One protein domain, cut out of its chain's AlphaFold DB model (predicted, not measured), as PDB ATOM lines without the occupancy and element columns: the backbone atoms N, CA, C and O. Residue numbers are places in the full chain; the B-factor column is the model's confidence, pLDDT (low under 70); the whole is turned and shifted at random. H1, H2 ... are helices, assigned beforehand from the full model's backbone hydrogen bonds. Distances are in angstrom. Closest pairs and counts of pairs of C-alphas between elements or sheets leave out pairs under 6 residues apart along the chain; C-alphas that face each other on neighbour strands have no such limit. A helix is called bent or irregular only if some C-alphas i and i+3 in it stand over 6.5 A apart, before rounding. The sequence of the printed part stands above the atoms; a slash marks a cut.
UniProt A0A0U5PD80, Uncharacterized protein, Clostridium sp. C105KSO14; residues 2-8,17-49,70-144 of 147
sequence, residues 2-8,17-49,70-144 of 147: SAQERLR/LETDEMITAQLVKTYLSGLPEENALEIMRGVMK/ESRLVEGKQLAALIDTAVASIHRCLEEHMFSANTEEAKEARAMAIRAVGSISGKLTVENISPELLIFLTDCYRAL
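Overview. This is residues 2 to 8, 17 to 49 and 70 to 144 of the 147 residues of an uncharacterized protein of Clostridium sp. C105KSO14 (UniProt A0A0U5PD80). A long helical hairpin, H4 and H5, crosses H2, which lies side by side with H7, and the hairpin's far tip makes one end of the longest span. H1 sits where H2 and H7 end, H3 packs on H7 and H4, and H6 packs on residues 76 to 84 of H4. The 115 printed residues have seven named helices, H1 to H7 in order, and no named strand: all helix, with packing part aligned and part crossed. The whole is compact, radius of gyration of the C-alphas 14.8 A, but elongated, spanning 50 by 32 by 20 A.

Arrangement. H1, residues 3 to 8, touches residues 140 to 144 alone of H7, residues 131 to 144; the closest C-alphas, of Ala 3 and Leu 144, are 5.0 A apart. H2, residues 19 to 33, touches H7 at a shallow tilt of 9 degrees, the same way (C-alphas of Glu 21 and Leu 133, 6.6 A). H3, residues 37 to 47, touches the hub H4, residues 76 to 100 (C-alphas of Val 47 and Gln 78, 5.2 A). H4 touches H2 about perpendicular, at 81 degrees (Tyr 31 and Ala 86, 5.4 A). With H5, residues 104 to 118, H4 forms a hairpin at 17 degrees (Val 87 and Val 117, 6.1 A). H6, residues 122 to 127, touches H4 (Ala 80 and Gly 122, 3.9 A). Every O i to N i+4 pair is within hydrogen-bond range but in H4, 18 of 21.

Along the chain. H1 begins at C-alpha 3, (38.419, 49.521, 37.262), and H7 ends at C-alpha 144, (35.131, 45.821, 37.371). H4 is 37.0 A long, only just irregular: C-alphas 96 and 99 are 6.9 A apart.

Size, cuts and confidence. The printed part has two cuts: across the first, where 8 residues are not printed, C-alphas 8 and 17 are 17.5 A apart, and across the second, where 20 residues are not printed, C-alphas 49 and 70 are 10.8 A apart. The links printed whole are tight. Residues 70 to 73 and 98 to 101 have pLDDT under 70.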
ATOM      1  N   SER A   2      41.889  52.530  38.992       86.44
ATOM      2  CA  SER A   2      40.564  52.491  38.356       86.44
ATOM      3  C   SER A   2      40.165  51.058  37.993       86.44
ATOM      4  O   SER A   2      41.006  50.151  37.969       86.44
ATOM      5  N   ALA A   3      38.887  50.833  37.688       86.56
ATOM      6  CA  ALA A   3      38.419  49.521  37.262       86.56
ATOM      7  C   ALA A   3      39.061  49.101  35.930       86.56
ATOM      8  O   ALA A   3      39.436  47.937  35.773       86.56
ATOM      9  N   GLN A   4      39.280  50.039  34.997       88.38
ATOM     10  CA  GLN A   4      40.016  49.721  33.765       88.38
ATOM     11  C   GLN A   4      41.492  49.428  34.014       88.38
ATOM     12  O   GLN A   4      42.051  48.573  33.333       88.38
ATOM     13  N   GLU A   5      42.141  50.110  34.960       89.88
ATOM     14  CA  GLU A   5      43.528  49.794  35.316       89.88
ATOM     15  C   GLU A   5      43.632  48.380  35.902       89.88
ATOM     16  O   GLU A   5      44.493  47.611  35.480       89.88
ATOM     17  N   ARG A   6      42.705  47.994  36.793       92.75
ATOM     18  CA  ARG A   6      42.602  46.614  37.300       92.75
ATOM     19  C   ARG A   6      42.427  45.609  36.166       92.75
ATOM     20  O   ARG A   6      43.172  44.639  36.105       92.75
ATOM     21  N   LEU A   7      41.488  45.864  35.255       93.31
ATOM     22  CA  LEU A   7      41.214  44.982  34.123       93.31
ATOM     23  C   LEU A   7      42.433  44.839  33.198       93.31
ATOM     24  O   LEU A   7      42.763  43.735  32.775       93.31
ATOM     25  N   ARG A   8      43.145  45.938  32.914       92.06
ATOM     26  CA  ARG A   8      44.368  45.931  32.092       92.06
ATOM     27  C   ARG A   8      45.509  45.146  32.736       92.06
ATOM     28  O   ARG A   8      46.285  44.537  32.001       92.06
ATOM     29  N   LEU A  17      45.727  28.974  29.283       95.88
ATOM     30  CA  LEU A  17      44.682  28.820  28.267       95.88
ATOM     31  C   LEU A  17      45.204  28.163  26.983       95.88
ATOM     32  O   LEU A  17      46.317  28.444  26.527       95.88
ATOM     33  N   GLU A  18      44.347  27.377  26.326       95.56
ATOM     34  CA  GLU A  18      44.588  26.968  24.941       95.56
ATOM     35  C   GLU A  18      44.596  28.181  23.996       95.56
ATOM     36  O   GLU A  18      44.075  29.250  24.309       95.56
ATOM     37  N   THR A  19      45.173  28.021  22.801       94.00
ATOM     38  CA  THR A  19      45.389  29.133  21.854       94.00
ATOM     39  C   THR A  19      44.112  29.932  21.564       94.00
ATOM     40  O   THR A  19      44.132  31.160  21.643       94.00
ATOM     41  N   ASP A  20      42.998  29.261  21.264       95.06
ATOM     42  CA  ASP A  20      41.737  29.927  20.907       95.06
ATOM     43  C   ASP A  20      41.111  30.651  22.108       95.06
ATOM     44  O   ASP A  20      40.569  31.754  21.976       95.06
ATOM     45  N   GLU A  21      41.242  30.083  23.307       96.06
ATOM     46  CA  GLU A  21      40.775  30.706  24.543       96.06
ATOM     47  C   GLU A  21      41.665  31.865  24.979       96.06
ATOM     48  O   GLU A  21      41.153  32.883  25.435       96.06
ATOM     49  N   MET A  22      42.980  31.777  24.770       97.31
ATOM     50  CA  MET A  22      43.915  32.878  24.985       97.31
ATOM     51  C   MET A  22      43.571  34.062  24.074       97.31
ATOM     52  O   MET A  22      43.506  35.206  24.534       97.31
ATOM     53  N   ILE A  23      43.311  33.801  22.786       96.44
ATOM     54  CA  ILE A  23      42.857  34.834  21.847       96.44
ATOM     55  C   ILE A  23      41.521  35.407  22.330       96.44
ATOM     56  O   ILE A  23      41.385  36.626  22.426       96.44
ATOM     57  N   THR A  24      40.561  34.558  22.702       97.69
ATOM     58  CA  THR A  24      39.256  34.992  23.224       97.69
ATOM     59  C   THR A  24      39.394  35.879  24.462       97.69
ATOM     60  O   THR A  24      38.826  36.971  24.502       97.69
ATOM     61  N   ALA A  25      40.169  35.451  25.457       97.75
ATOM     62  CA  ALA A  25      40.418  36.189  26.687       97.75
ATOM     63  C   ALA A  25      41.029  37.560  26.382       97.75
ATOM     64  O   ALA A  25      40.556  38.580  26.887       97.75
ATOM     65  N   GLN A  26      42.015  37.610  25.482       96.69
ATOM     66  CA  GLN A  26      42.630  38.864  25.066       96.69
ATOM     67  C   GLN A  26      41.648  39.776  24.317       96.69
ATOM     68  O   GLN A  26      41.640  40.986  24.562       96.69
ATOM     69  N   LEU A  27      40.796  39.227  23.445       97.31
ATOM     70  CA  LEU A  27      39.759  39.981  22.735       97.31
ATOM     71  C   LEU A  27      38.755  40.598  23.712       97.31
ATOM     72  O   LEU A  27      38.502  41.804  23.663       97.31
ATOM     73  N   VAL A  28      38.222  39.792  24.632       97.75
ATOM     74  CA  VAL A  28      37.259  40.232  25.649       97.75
ATOM     75  C   VAL A  28      37.890  41.275  26.572       97.75
ATOM     76  O   VAL A  28      37.302  42.339  26.776       97.75
ATOM     77  N   LYS A  29      39.113  41.034  27.065       97.25
ATOM     78  CA  LYS A  29      39.866  41.987  27.896       97.25
ATOM     79  C   LYS A  29      40.025  43.330  27.201       97.25
ATOM     80  O   LYS A  29      39.736  44.370  27.795       97.25
ATOM     81  N   THR A  30      40.506  43.314  25.957       95.75
ATOM     82  CA  THR A  30      40.752  44.524  25.166       95.75
ATOM     83  C   THR A  30      39.446  45.266  24.900       95.75
ATOM     84  O   THR A  30      39.401  46.482  25.082       95.75
ATOM     85  N   TYR A  31      38.379  44.549  24.537       96.88
ATOM     86  CA  TYR A  31      37.064  45.135  24.302       96.88
ATOM     87  C   TYR A  31      36.520  45.829  25.556       96.88
ATOM     88  O   TYR A  31      36.234  47.024  25.516       96.88
ATOM     89  N   LEU A  32      36.466  45.127  26.690       96.44
ATOM     90  CA  LEU A  32      35.988  45.678  27.961       96.44
ATOM     91  C   LEU A  32      36.854  46.855  28.450       96.44
ATOM     92  O   LEU A  32      36.325  47.850  28.939       96.44
ATOM     93  N   SER A  33      38.177  46.791  28.256       94.62
ATOM     94  CA  SER A  33      39.121  47.862  28.630       94.62
ATOM     95  C   SER A  33      38.987  49.141  27.794       94.62
ATOM     96  O   SER A  33      39.568  50.171  28.159       94.62
ATOM     97  N   GLY A  34      38.289  49.066  26.658       93.12
ATOM     98  CA  GLY A  34      37.980  50.195  25.781       93.12
ATOM     99  C   GLY A  34      36.642  50.874  26.086       93.12
ATOM    100  O   GLY A  34      36.341  51.901  25.479       93.12
ATOM    101  N   LEU A  35      35.840  50.328  27.006       94.44
ATOM    102  CA  LEU A  35      34.521  50.852  27.358       94.44
ATOM    103  C   LEU A  35      34.559  51.737  28.621       94.44
ATOM    104  O   LEU A  35      35.462  51.614  29.459       94.44
ATOM    105  N   PRO A  36      33.553  52.614  28.808       94.44
ATOM    106  CA  PRO A  36      33.271  53.213  30.113       94.44
ATOM    107  C   PRO A  36      33.068  52.132  31.190       94.44
ATOM    108  O   PRO A  36      32.495  51.084  30.894       94.44
ATOM    109  N   GLU A  37      33.506  52.391  32.432       92.88
ATOM    110  CA  GLU A  37      33.452  51.403  33.535       92.88
ATOM    111  C   GLU A  37      32.043  50.835  33.728       92.88
ATOM    112  O   GLU A  37      31.870  49.623  33.836       92.88
ATOM    113  N   GLU A  38      31.039  51.713  33.724       92.12
ATOM    114  CA  GLU A  38      29.638  51.352  33.935       92.12
ATOM    115  C   GLU A  38      29.126  50.395  32.848       92.12
ATOM    116  O   GLU A  38      28.550  49.356  33.167       92.12
ATOM    117  N   ASN A  39      29.448  50.669  31.579       95.31
ATOM    118  CA  ASN A  39      29.064  49.818  30.450       95.31
ATOM    119  C   ASN A  39      29.759  48.449  30.511       95.31
ATOM    120  O   ASN A  39      29.131  47.420  30.268       95.31
ATOM    121  N   ALA A  40      31.059  48.422  30.829       95.19
ATOM    122  CA  ALA A  40      31.807  47.172  30.962       95.19
ATOM    123  C   ALA A  40      31.242  46.305  32.099       95.19
ATOM    124  O   ALA A  40      31.081  45.092  31.945       95.19
ATOM    125  N   LEU A  41      30.903  46.933  33.230       93.06
ATOM    126  CA  LEU A  41      30.301  46.253  34.369       93.06
ATOM    127  C   LEU A  41      28.900  45.723  34.045       93.06
ATOM    128  O   LEU A  41      28.587  44.600  34.428       93.06
ATOM    129  N   GLU A  42      28.065  46.490  33.342       93.06
ATOM    130  CA  GLU A  42      26.722  46.062  32.935       93.06
ATOM    131  C   GLU A  42      26.769  44.827  32.026       93.06
ATOM    132  O   GLU A  42      26.071  43.844  32.283       93.06
ATOM    133  N   ILE A  43      27.658  44.825  31.029       94.88
ATOM    134  CA  ILE A  43      27.888  43.667  30.155       94.88
ATOM    135  C   ILE A  43      28.284  42.440  30.981       94.88
ATOM    136  O   ILE A  43      27.689  41.371  30.833       94.88
ATOM    137  N   MET A  44      29.256  42.589  31.886       93.75
ATOM    138  CA  MET A  44      29.714  41.469  32.710       93.75
ATOM    139  C   MET A  44      28.658  41.002  33.715       93.75
ATOM    140  O   MET A  44      28.605  39.813  34.002       93.75
ATOM    141  N   ARG A  45      27.771  41.878  34.204       91.50
ATOM    142  CA  ARG A  45      26.594  41.472  34.995       91.50
ATOM    143  C   ARG A  45      25.594  40.663  34.177       91.50
ATOM    144  O   ARG A  45      24.957  39.775  34.726       91.50
ATOM    145  N   GLY A  46      25.448  40.963  32.891       90.38
ATOM    146  CA  GLY A  46      24.635  40.154  31.990       90.38
ATOM    147  C   GLY A  46      25.214  38.748  31.806       90.38
ATOM    148  O   GLY A  46      24.504  37.749  31.936       90.38
ATOM    149  N   VAL A  47      26.524  38.667  31.561       91.00
ATOM    150  CA  VAL A  47      27.249  37.393  31.423       91.00
ATOM    151  C   VAL A  47      27.217  36.585  32.721       91.00
ATOM    152  O   VAL A  47      27.008  35.375  32.691       91.00
ATOM    153  N   MET A  48      27.413  37.247  33.858       88.38
ATOM    154  CA  MET A  48      27.458  36.624  35.175       88.38
ATOM    155  C   MET A  48      26.072  36.613  35.807       88.38
ATOM    156  O   MET A  48      25.675  37.560  36.490       88.38
ATOM    157  N   LYS A  49      25.334  35.513  35.653       74.88
ATOM    158  CA  LYS A  49      24.078  35.334  36.375       74.88
ATOM    159  C   LYS A  49      24.363  35.278  37.872       74.88
ATOM    160  O   LYS A  49      25.112  34.427  38.361       74.88
ATOM    161  N   GLU A  70      31.080  32.198  45.819       49.81
ATOM    162  CA  GLU A  70      29.913  32.619  45.049       49.81
ATOM    163  C   GLU A  70      29.838  31.746  43.778       49.81
ATOM    164  O   GLU A  70      30.527  32.017  42.793       49.81
ATOM    165  N   SER A  71      29.001  30.703  43.779       47.69
ATOM    166  CA  SER A  71      28.703  29.884  42.592       47.69
ATOM    167  C   SER A  71      27.935  30.698  41.546       47.69
ATOM    168  O   SER A  71      26.717  30.590  41.416       47.69
ATOM    169  N   ARG A  72      28.630  31.549  40.788       58.97
ATOM    170  CA  ARG A  72      28.032  32.312  39.686       58.97
ATOM    171  C   ARG A  72      27.792  31.402  38.488       58.97
ATOM    172  O   ARG A  72      28.700  30.725  38.016       58.97
ATOM    173  N   LEU A  73      26.566  31.422  37.974       66.62
ATOM    174  CA  LEU A  73      26.223  30.768  36.714       66.62
ATOM    175  C   LEU A  73      26.585  31.710  35.561       66.62
ATOM    176  O   LEU A  73      26.232  32.887  35.593       66.62
ATOM    177  N   VAL A  74      27.259  31.210  34.529       80.50
ATOM    178  CA  VAL A  74      27.526  31.984  33.308       80.50
ATOM    179  C   VAL A  74      26.360  31.833  32.332       80.50
ATOM    180  O   VAL A  74      25.965  30.723  31.976       80.50
ATOM    181  N   GLU A  75      25.802  32.951  31.868       87.88
ATOM    182  CA  GLU A  75      24.789  32.976  30.813       87.88
ATOM    183  C   GLU A  75      25.457  32.746  29.452       87.88
ATOM    184  O   GLU A  75      25.876  33.689  28.780       87.88
ATOM    185  N   GLY A  76      25.529  31.485  29.014       87.12
ATOM    186  CA  GLY A  76      26.241  31.097  27.788       87.12
ATOM    187  C   GLY A  76      25.836  31.888  26.535       87.12
ATOM    188  O   GLY A  76      26.691  32.269  25.742       87.12
ATOM    189  N   LYS A  77      24.550  32.238  26.378       91.69
ATOM    190  CA  LYS A  77      24.089  33.084  25.258       91.69
ATOM    191  C   LYS A  77      24.683  34.496  25.312       91.69
ATOM    192  O   LYS A  77      25.006  35.063  24.271       91.69
ATOM    193  N   GLN A  78      24.786  35.072  26.507       93.62
ATOM    194  CA  GLN A  78      25.331  36.414  26.697       93.62
ATOM    195  C   GLN A  78      26.854  36.410  26.570       93.62
ATOM    196  O   GLN A  78      27.408  37.322  25.965       93.62
ATOM    197  N   LEU A  79      27.516  35.356  27.056       94.19
ATOM    198  CA  LEU A  79      28.948  35.168  26.851       94.19
ATOM    199  C   LEU A  79      29.290  35.031  25.360       94.19
ATOM    200  O   LEU A  79      30.175  35.727  24.876       94.19
ATOM    201  N   ALA A  80      28.546  34.211  24.611       95.75
ATOM    202  CA  ALA A  80      28.741  34.084  23.168       95.75
ATOM    203  C   ALA A  80      28.586  35.439  22.457       95.75
ATOM    204  O   ALA A  80      29.446  35.823  21.669       95.75
ATOM    205  N   ALA A  81      27.546  36.207  22.802       97.31
ATOM    206  CA  ALA A  81      27.326  37.539  22.240       97.31
ATOM    207  C   ALA A  81      28.443  38.536  22.600       97.31
ATOM    208  O   ALA A  81      28.831  39.346  21.757       97.31
ATOM    209  N   LEU A  82      28.979  38.482  23.826       97.81
ATOM    210  CA  LEU A  82      30.135  39.285  24.232       97.81
ATOM    211  C   LEU A  82      31.360  38.953  23.374       97.81
ATOM    212  O   LEU A  82      31.995  39.870  22.852       97.81
ATOM    213  N   ILE A  83      31.669  37.668  23.194       98.00
ATOM    214  CA  ILE A  83      32.806  37.219  22.382       98.00
ATOM    215  C   ILE A  83      32.637  37.681  20.932       98.00
ATOM    216  O   ILE A  83      33.532  38.335  20.400       98.00
ATOM    217  N   ASP A  84      31.476  37.437  20.317       98.06
ATOM    218  CA  ASP A  84      31.206  37.845  18.931       98.06
ATOM    219  C   ASP A  84      31.306  39.372  18.757       98.06
ATOM    220  O   ASP A  84      31.828  39.871  17.757       98.06
ATOM    221  N   THR A  85      30.867  40.139  19.760       97.94
ATOM    222  CA  THR A  85      30.989  41.604  19.758       97.94
ATOM    223  C   THR A  85      32.448  42.050  19.877       97.94
ATOM    224  O   THR A  85      32.874  42.963  19.164       97.94
ATOM    225  N   ALA A  86      33.232  41.407  20.745       97.56
ATOM    226  CA  ALA A  86      34.656  41.688  20.900       97.56
ATOM    227  C   ALA A  86      35.430  41.376  19.608       97.56
ATOM    228  O   ALA A  86      36.223  42.208  19.158       97.56
ATOM    229  N   VAL A  87      35.136  40.235  18.973       97.69
ATOM    230  CA  VAL A  87      35.660  39.843  17.655       97.69
ATOM    231  C   VAL A  87      35.343  40.919  16.620       97.69
ATOM    232  O   VAL A  87      36.263  41.457  16.009       97.69
ATOM    233  N   ALA A  88      34.072  41.300  16.460       97.12
ATOM    234  CA  ALA A  88      33.664  42.293  15.464       97.12
ATOM    235  C   ALA A  88      34.322  43.667  15.691       97.12
ATOM    236  O   ALA A  88      34.771  44.313  14.742       97.12
ATOM    237  N   SER A  89      34.414  44.107  16.948       95.94
ATOM    238  CA  SER A  89      35.040  45.382  17.310       95.94
ATOM    239  C   SER A  89      36.531  45.408  16.961       95.94
ATOM    240  O   SER A  89      37.011  46.346  16.318       95.94
ATOM    241  N   ILE A  90      37.264  44.355  17.336       94.25
ATOM    242  CA  ILE A  90      38.713  44.277  17.126       94.25
ATOM    243  C   ILE A  90      39.040  44.000  15.661       94.25
ATOM    244  O   ILE A  90      39.958  44.619  15.125       94.25
ATOM    245  N   HIS A  91      38.261  43.159  14.980       93.69
ATOM    246  CA  HIS A  91      38.390  42.940  13.542       93.69
ATOM    247  C   HIS A  91      38.260  44.256  12.769       93.69
ATOM    248  O   HIS A  91      39.145  44.600  11.989       93.69
ATOM    249  N   ARG A  92      37.229  45.060  13.069       92.19
ATOM    250  CA  ARG A  92      37.049  46.381  12.455       92.19
ATOM    251  C   ARG A  92      38.228  47.316  12.737       92.19
ATOM    252  O   ARG A  92      38.693  47.995  11.828       92.19
ATOM    253  N   CYS A  93      38.751  47.336  13.964       90.50
ATOM    254  CA  CYS A  93      39.936  48.131  14.305       90.50
ATOM    255  C   CYS A  93      41.175  47.699  13.491       90.50
ATOM    256  O   CYS A  93      41.908  48.540  12.961       90.50
ATOM    257  N   LEU A  94      41.378  46.388  13.325       89.38
ATOM    258  CA  LEU A  94      42.445  45.831  12.491       89.38
ATOM    259  C   LEU A  94      42.256  46.151  11.001       89.38
ATOM    260  O   LEU A  94      43.250  46.330  10.300       89.38
ATOM    261  N   GLU A  95      41.027  46.269  10.507       87.12
ATOM    262  CA  GLU A  95      40.745  46.678   9.126       87.12
ATOM    263  C   GLU A  95      40.936  48.186   8.915       87.12
ATOM    264  O   GLU A  95      41.607  48.603   7.974       87.12
ATOM    265  N   GLU A  96      40.420  49.028   9.811       84.88
ATOM    266  CA  GLU A  96      40.519  50.492   9.712       84.88
ATOM    267  C   GLU A  96      41.976  50.969   9.764       84.88
ATOM    268  O   GLU A  96      42.368  51.923   9.089       84.88
ATOM    269  N   HIS A  97      42.823  50.275  10.520       70.75
ATOM    270  CA  HIS A  97      44.245  50.582  10.577       70.75
ATOM    271  C   HIS A  97      45.027  50.078   9.337       70.75
ATOM    272  O   HIS A  97      46.237  50.298   9.283       70.75
ATOM    273  N   MET A  98      44.418  49.371   8.367       58.09
ATOM    274  CA  MET A  98      45.122  48.809   7.189       58.09
ATOM    275  C   MET A  98      45.809  49.894   6.356       58.09
ATOM    276  O   MET A  98      46.840  49.648   5.735       58.09
ATOM    277  N   PHE A  99      45.272  51.113   6.392       56.56
ATOM    278  CA  PHE A  99      45.806  52.265   5.673       56.56
ATOM    279  C   PHE A  99      47.107  52.836   6.271       56.56
ATOM    280  O   PHE A  99      47.711  53.700   5.643       56.56
ATOM    281  N   SER A 100      47.552  52.382   7.453       61.38
ATOM    282  CA  SER A 100      48.733  52.930   8.150       61.38
ATOM    283  C   SER A 100      49.957  52.003   8.212       61.38
ATOM    284  O   SER A 100      50.993  52.403   8.743       61.38
ATOM    285  N   ALA A 101      49.874  50.770   7.694       68.12
ATOM    286  CA  ALA A 101      50.992  49.821   7.715       68.12
ATOM    287  C   ALA A 101      51.965  50.067   6.543       68.12
ATOM    288  O   ALA A 101      51.657  49.764   5.390       68.12
ATOM    289  N   ASN A 102      53.159  50.588   6.848       75.44
ATOM    290  CA  ASN A 102      54.129  51.044   5.840       75.44
ATOM    291  C   ASN A 102      55.170  49.987   5.414       75.44
ATOM    292  O   ASN A 102      55.969  50.270   4.524       75.44
ATOM    293  N   THR A 103      55.185  48.794   6.022       84.62
ATOM    294  CA  THR A 103      56.119  47.701   5.676       84.62
ATOM    295  C   THR A 103      55.375  46.403   5.366       84.62
ATOM    296  O   THR A 103      54.243  46.211   5.818       84.62
ATOM    297  N   GLU A 104      55.993  45.510   4.590       85.50
ATOM    298  CA  GLU A 104      55.392  44.218   4.235       85.50
ATOM    299  C   GLU A 104      55.241  43.301   5.457       85.50
ATOM    300  O   GLU A 104      54.200  42.672   5.624       85.50
ATOM    301  N   GLU A 105      56.196  43.316   6.391       85.44
ATOM    302  CA  GLU A 105      56.128  42.533   7.631       85.44
ATOM    303  C   GLU A 105      54.947  42.975   8.510       85.44
ATOM    304  O   GLU A 105      54.243  42.149   9.089       85.44
ATOM    305  N   ALA A 106      54.681  44.285   8.580       84.06
ATOM    306  CA  ALA A 106      53.543  44.823   9.324       84.06
ATOM    307  C   ALA A 106      52.199  44.442   8.680       84.06
ATOM    308  O   ALA A 106      51.210  44.231   9.389       84.06
ATOM    309  N   LYS A 107      52.150  44.336   7.345       85.44
ATOM    310  CA  LYS A 107      50.967  43.851   6.619       85.44
ATOM    311  C   LYS A 107      50.740  42.362   6.865       85.44
ATOM    312  O   LYS A 107      49.604  41.968   7.117       85.44
ATOM    313  N   GLU A 108      51.795  41.550   6.849       88.75
ATOM    314  CA  GLU A 108      51.701  40.111   7.107       88.75
ATOM    315  C   GLU A 108      51.286  39.812   8.554       88.75
ATOM    316  O   GLU A 108      50.336  39.059   8.776       88.75
ATOM    317  N   ALA A 109      51.914  40.465   9.539       87.75
ATOM    318  CA  ALA A 109      51.547  40.343  10.951       87.75
ATOM    319  C   ALA A 109      50.073  40.703  11.189       87.75
ATOM    320  O   ALA A 109      49.347  39.997  11.890       87.75
ATOM    321  N   ARG A 110      49.594  41.765  10.537       85.94
ATOM    322  CA  ARG A 110      48.187  42.158  10.587       85.94
ATOM    323  C   ARG A 110      47.269  41.144   9.911       85.94
ATOM    324  O   ARG A 110      46.223  40.832  10.467       85.94
ATOM    325  N   ALA A 111      47.635  40.615   8.745       89.94
ATOM    326  CA  ALA A 111      46.850  39.584   8.069       89.94
ATOM    327  C   ALA A 111      46.745  38.306   8.920       89.94
ATOM    328  O   ALA A 111      45.698  37.659   8.946       89.94
ATOM    329  N   MET A 112      47.805  37.950   9.653       90.50
ATOM    330  CA  MET A 112      47.761  36.878  10.650       90.50
ATOM    331  C   MET A 112      46.809  37.210  11.802       90.50
ATOM    332  O   MET A 112      45.969  36.376  12.125       90.50
ATOM    333  N   ALA A 113      46.868  38.425  12.356       90.88
ATOM    334  CA  ALA A 113      45.957  38.856  13.414       90.88
ATOM    335  C   ALA A 113      44.486  38.835  12.961       90.88
ATOM    336  O   ALA A 113      43.648  38.281  13.659       90.88
ATOM    337  N   ILE A 114      44.171  39.359  11.771       92.69
ATOM    338  CA  ILE A 114      42.813  39.331  11.201       92.69
ATOM    339  C   ILE A 114      42.304  37.889  11.088       92.69
ATOM    340  O   ILE A 114      41.188  37.601  11.514       92.69
ATOM    341  N   ARG A 115      43.132  36.968  10.574       93.44
ATOM    342  CA  ARG A 115      42.765  35.546  10.475       93.44
ATOM    343  C   ARG A 115      42.539  34.903  11.841       93.44
ATOM    344  O   ARG A 115      41.556  34.190  11.993       93.44
ATOM    345  N   ALA A 116      43.413  35.169  12.811       93.69
ATOM    346  CA  ALA A 116      43.308  34.622  14.162       93.69
ATOM    347  C   ALA A 116      42.079  35.154  14.916       93.69
ATOM    348  O   ALA A 116      41.410  34.410  15.618       93.69
ATOM    349  N   VAL A 117      41.741  36.436  14.754       94.50
ATOM    350  CA  VAL A 117      40.524  37.009  15.347       94.50
ATOM    351  C   VAL A 117      39.276  36.472  14.647       94.50
ATOM    352  O   VAL A 117      38.306  36.118  15.308       94.50
ATOM    353  N   GLY A 118      39.307  36.368  13.316       93.25
ATOM    354  CA  GLY A 118      38.191  35.870  12.512       93.25
ATOM    355  C   GLY A 118      37.896  34.375  12.672       93.25
ATOM    356  O   GLY A 118      36.824  33.937  12.260       93.25
ATOM    357  N   SER A 119      38.804  33.587  13.257       94.06
ATOM    358  CA  SER A 119      38.552  32.175  13.570       94.06
ATOM    359  C   SER A 119      37.789  31.965  14.880       94.06
ATOM    360  O   SER A 119      37.269  30.873  15.098       94.06
ATOM    361  N   ILE A 120      37.689  32.985  15.737       97.31
ATOM    362  CA  ILE A 120      36.984  32.880  17.016       97.31
ATOM    363  C   ILE A 120      35.473  32.977  16.802       97.31
ATOM    364  O   ILE A 120      34.967  33.901  16.169       97.31
ATOM    365  N   SER A 121      34.741  32.027  17.385       95.94
ATOM    366  CA  SER A 121      33.278  32.019  17.429       95.94
ATOM    367  C   SER A 121      32.812  31.959  18.875       95.94
ATOM    368  O   SER A 121      33.166  31.024  19.600       95.94
ATOM    369  N   GLY A 122      31.962  32.900  19.291       93.94
ATOM    370  CA  GLY A 122      31.405  32.914  20.639       93.94
ATOM    371  C   GLY A 122      30.630  31.640  20.965       93.94
ATOM    372  O   GLY A 122      30.780  31.091  22.051       93.94
ATOM    373  N   LYS A 123      29.865  31.108  20.002       94.00
ATOM    374  CA  LYS A 123      29.134  29.846  20.175       94.00
ATOM    375  C   LYS A 123      30.077  28.669  20.449       94.00
ATOM    376  O   LYS A 123      29.892  27.983  21.447       94.00
ATOM    377  N   LEU A 124      31.061  28.439  19.574       92.62
ATOM    378  CA  LEU A 124      31.977  27.298  19.713       92.62
ATOM    379  C   LEU A 124      32.834  27.410  20.972       92.62
ATOM    380  O   LEU A 124      33.088  26.401  21.624       92.62
ATOM    381  N   THR A 125      33.231  28.632  21.333       93.19
ATOM    382  CA  THR A 125      33.986  28.880  22.563       93.19
ATOM    383  C   THR A 125      33.151  28.526  23.789       93.19
ATOM    384  O   THR A 125      33.627  27.822  24.663       93.19
ATOM    385  N   VAL A 126      31.880  28.939  23.839       92.50
ATOM    386  CA  VAL A 126      30.982  28.607  24.959       92.50
ATOM    387  C   VAL A 126      30.675  27.108  25.037       92.50
ATOM    388  O   VAL A 126      30.551  26.577  26.136       92.50
ATOM    389  N   GLU A 127      30.556  26.415  23.901       91.31
ATOM    390  CA  GLU A 127      30.321  24.963  23.869       91.31
ATOM    391  C   GLU A 127      31.516  24.147  24.394       91.31
ATOM    392  O   GLU A 127      31.307  23.049  24.904       91.31
ATOM    393  N   ASN A 128      32.737  24.685  24.301       90.25
ATOM    394  CA  ASN A 128      33.979  24.002  24.681       90.25
ATOM    395  C   ASN A 128      34.768  24.758  25.763       90.25
ATOM    396  O   ASN A 128      35.979  24.596  25.858       90.25
ATOM    397  N   ILE A 129      34.093  25.605  26.544       91.44
ATOM    398  CA  ILE A 129      34.759  26.516  27.473       91.44
ATOM    399  C   ILE A 129      35.494  25.758  28.583       91.44
ATOM    400  O   ILE A 129      34.922  24.877  29.233       91.44
ATOM    401  N   SER A 130      36.745  26.136  28.826       91.38
ATOM    402  CA  SER A 130      37.543  25.603  29.919       91.38
ATOM    403  C   SER A 130      37.185  26.253  31.263       91.38
ATOM    404  O   SER A 130      36.703  27.396  31.324       91.38
ATOM    405  N   PRO A 131      37.439  25.554  32.382       90.00
ATOM    406  CA  PRO A 131      37.420  26.166  33.706       90.00
ATOM    407  C   PRO A 131      38.325  27.402  33.799       90.00
ATOM    408  O   PRO A 131      37.944  28.400  34.405       90.00
ATOM    409  N   GLU A 132      39.494  27.373  33.168       94.00
ATOM    410  CA  GLU A 132      40.496  28.433  33.208       94.00
ATOM    411  C   GLU A 132      39.976  29.731  32.574       94.00
ATOM    412  O   GLU A 132      40.110  30.815  33.157       94.00
ATOM    413  N   LEU A 133      39.285  29.631  31.431       93.38
ATOM    414  CA  LEU A 133      38.647  30.783  30.797       93.38
ATOM    415  C   LEU A 133      37.505  31.341  31.663       93.38
ATOM    416  O   LEU A 133      37.317  32.559  31.740       93.38
ATOM    417  N   LEU A 134      36.762  30.487  32.373       91.50
ATOM    418  CA  LEU A 134      35.728  30.929  33.320       91.50
ATOM    419  C   LEU A 134      36.315  31.675  34.527       91.50
ATOM    420  O   LEU A 134      35.740  32.681  34.964       91.50
ATOM    421  N   ILE A 135      37.459  31.225  35.054       91.12
ATOM    422  CA  ILE A 135      38.175  31.918  36.136       91.12
ATOM    423  C   ILE A 135      38.625  33.295  35.642       91.12
ATOM    424  O   ILE A 135      38.330  34.302  36.290       91.12
ATOM    425  N   PHE A 136      39.224  33.370  34.452       95.12
ATOM    426  CA  PHE A 136      39.618  34.636  33.832       95.12
ATOM    427  C   PHE A 136      38.443  35.626  33.712       95.12
ATOM    428  O   PHE A 136      38.547  36.791  34.111       95.12
ATOM    429  N   LEU A 137      37.290  35.173  33.207       94.06
ATOM    430  CA  LEU A 137      36.087  36.006  33.087       94.06
ATOM    431  C   LEU A 137      35.569  36.459  34.460       94.06
ATOM    432  O   LEU A 137      35.077  37.583  34.612       94.06
ATOM    433  N   THR A 138      35.702  35.604  35.473       91.31
ATOM    434  CA  THR A 138      35.348  35.923  36.861       91.31
ATOM    435  C   THR A 138      36.230  37.017  37.434       91.31
ATOM    436  O   THR A 138      35.710  37.957  38.044       91.31
ATOM    437  N   ASP A 139      37.531  36.958  37.187       92.88
ATOM    438  CA  ASP A 139      38.469  37.978  37.642       92.88
ATOM    439  C   ASP A 139      38.277  39.298  36.895       92.88
ATOM    440  O   ASP A 139      38.299  40.358  37.521       92.88
ATOM    441  N   CYS A 140      37.949  39.252  35.600       93.62
ATOM    442  CA  CYS A 140      37.531  40.434  34.843       93.62
ATOM    443  C   CYS A 140      36.309  41.110  35.482       93.62
ATOM    444  O   CYS A 140      36.294  42.325  35.687       93.62
ATOM    445  N   TYR A 141      35.287  40.332  35.851       92.12
ATOM    446  CA  TYR A 141      34.113  40.877  36.530       92.12
ATOM    447  C   TYR A 141      34.445  41.420  37.931       92.12
ATOM    448  O   TYR A 141      33.963  42.490  38.302       92.12
ATOM    449  N   ARG A 142      35.301  40.741  38.709       90.00
ATOM    450  CA  ARG A 142      35.766  41.222  40.026       90.00
ATOM    451  C   ARG A 142      36.550  42.529  39.916       90.00
ATOM    452  O   ARG A 142      36.309  43.438  40.707       90.00
ATOM    453  N   ALA A 143      37.429  42.649  38.924       91.50
ATOM    454  CA  ALA A 143      38.191  43.863  38.640       91.50
ATOM    455  C   ALA A 143      37.287  45.067  38.331       91.50
ATOM    456  O   ALA A 143      37.606  46.193  38.725       91.50
ATOM    457  N   LEU A 144      36.153  44.817  37.668       90.56
ATOM    458  CA  LEU A 144      35.131  45.821  37.371       90.56
ATOM    459  C   LEU A 144      34.219  46.132  38.570       90.56
ATOM    460  O   LEU A 144      33.784  47.271  38.720       90.56
TER     461      LEU A 144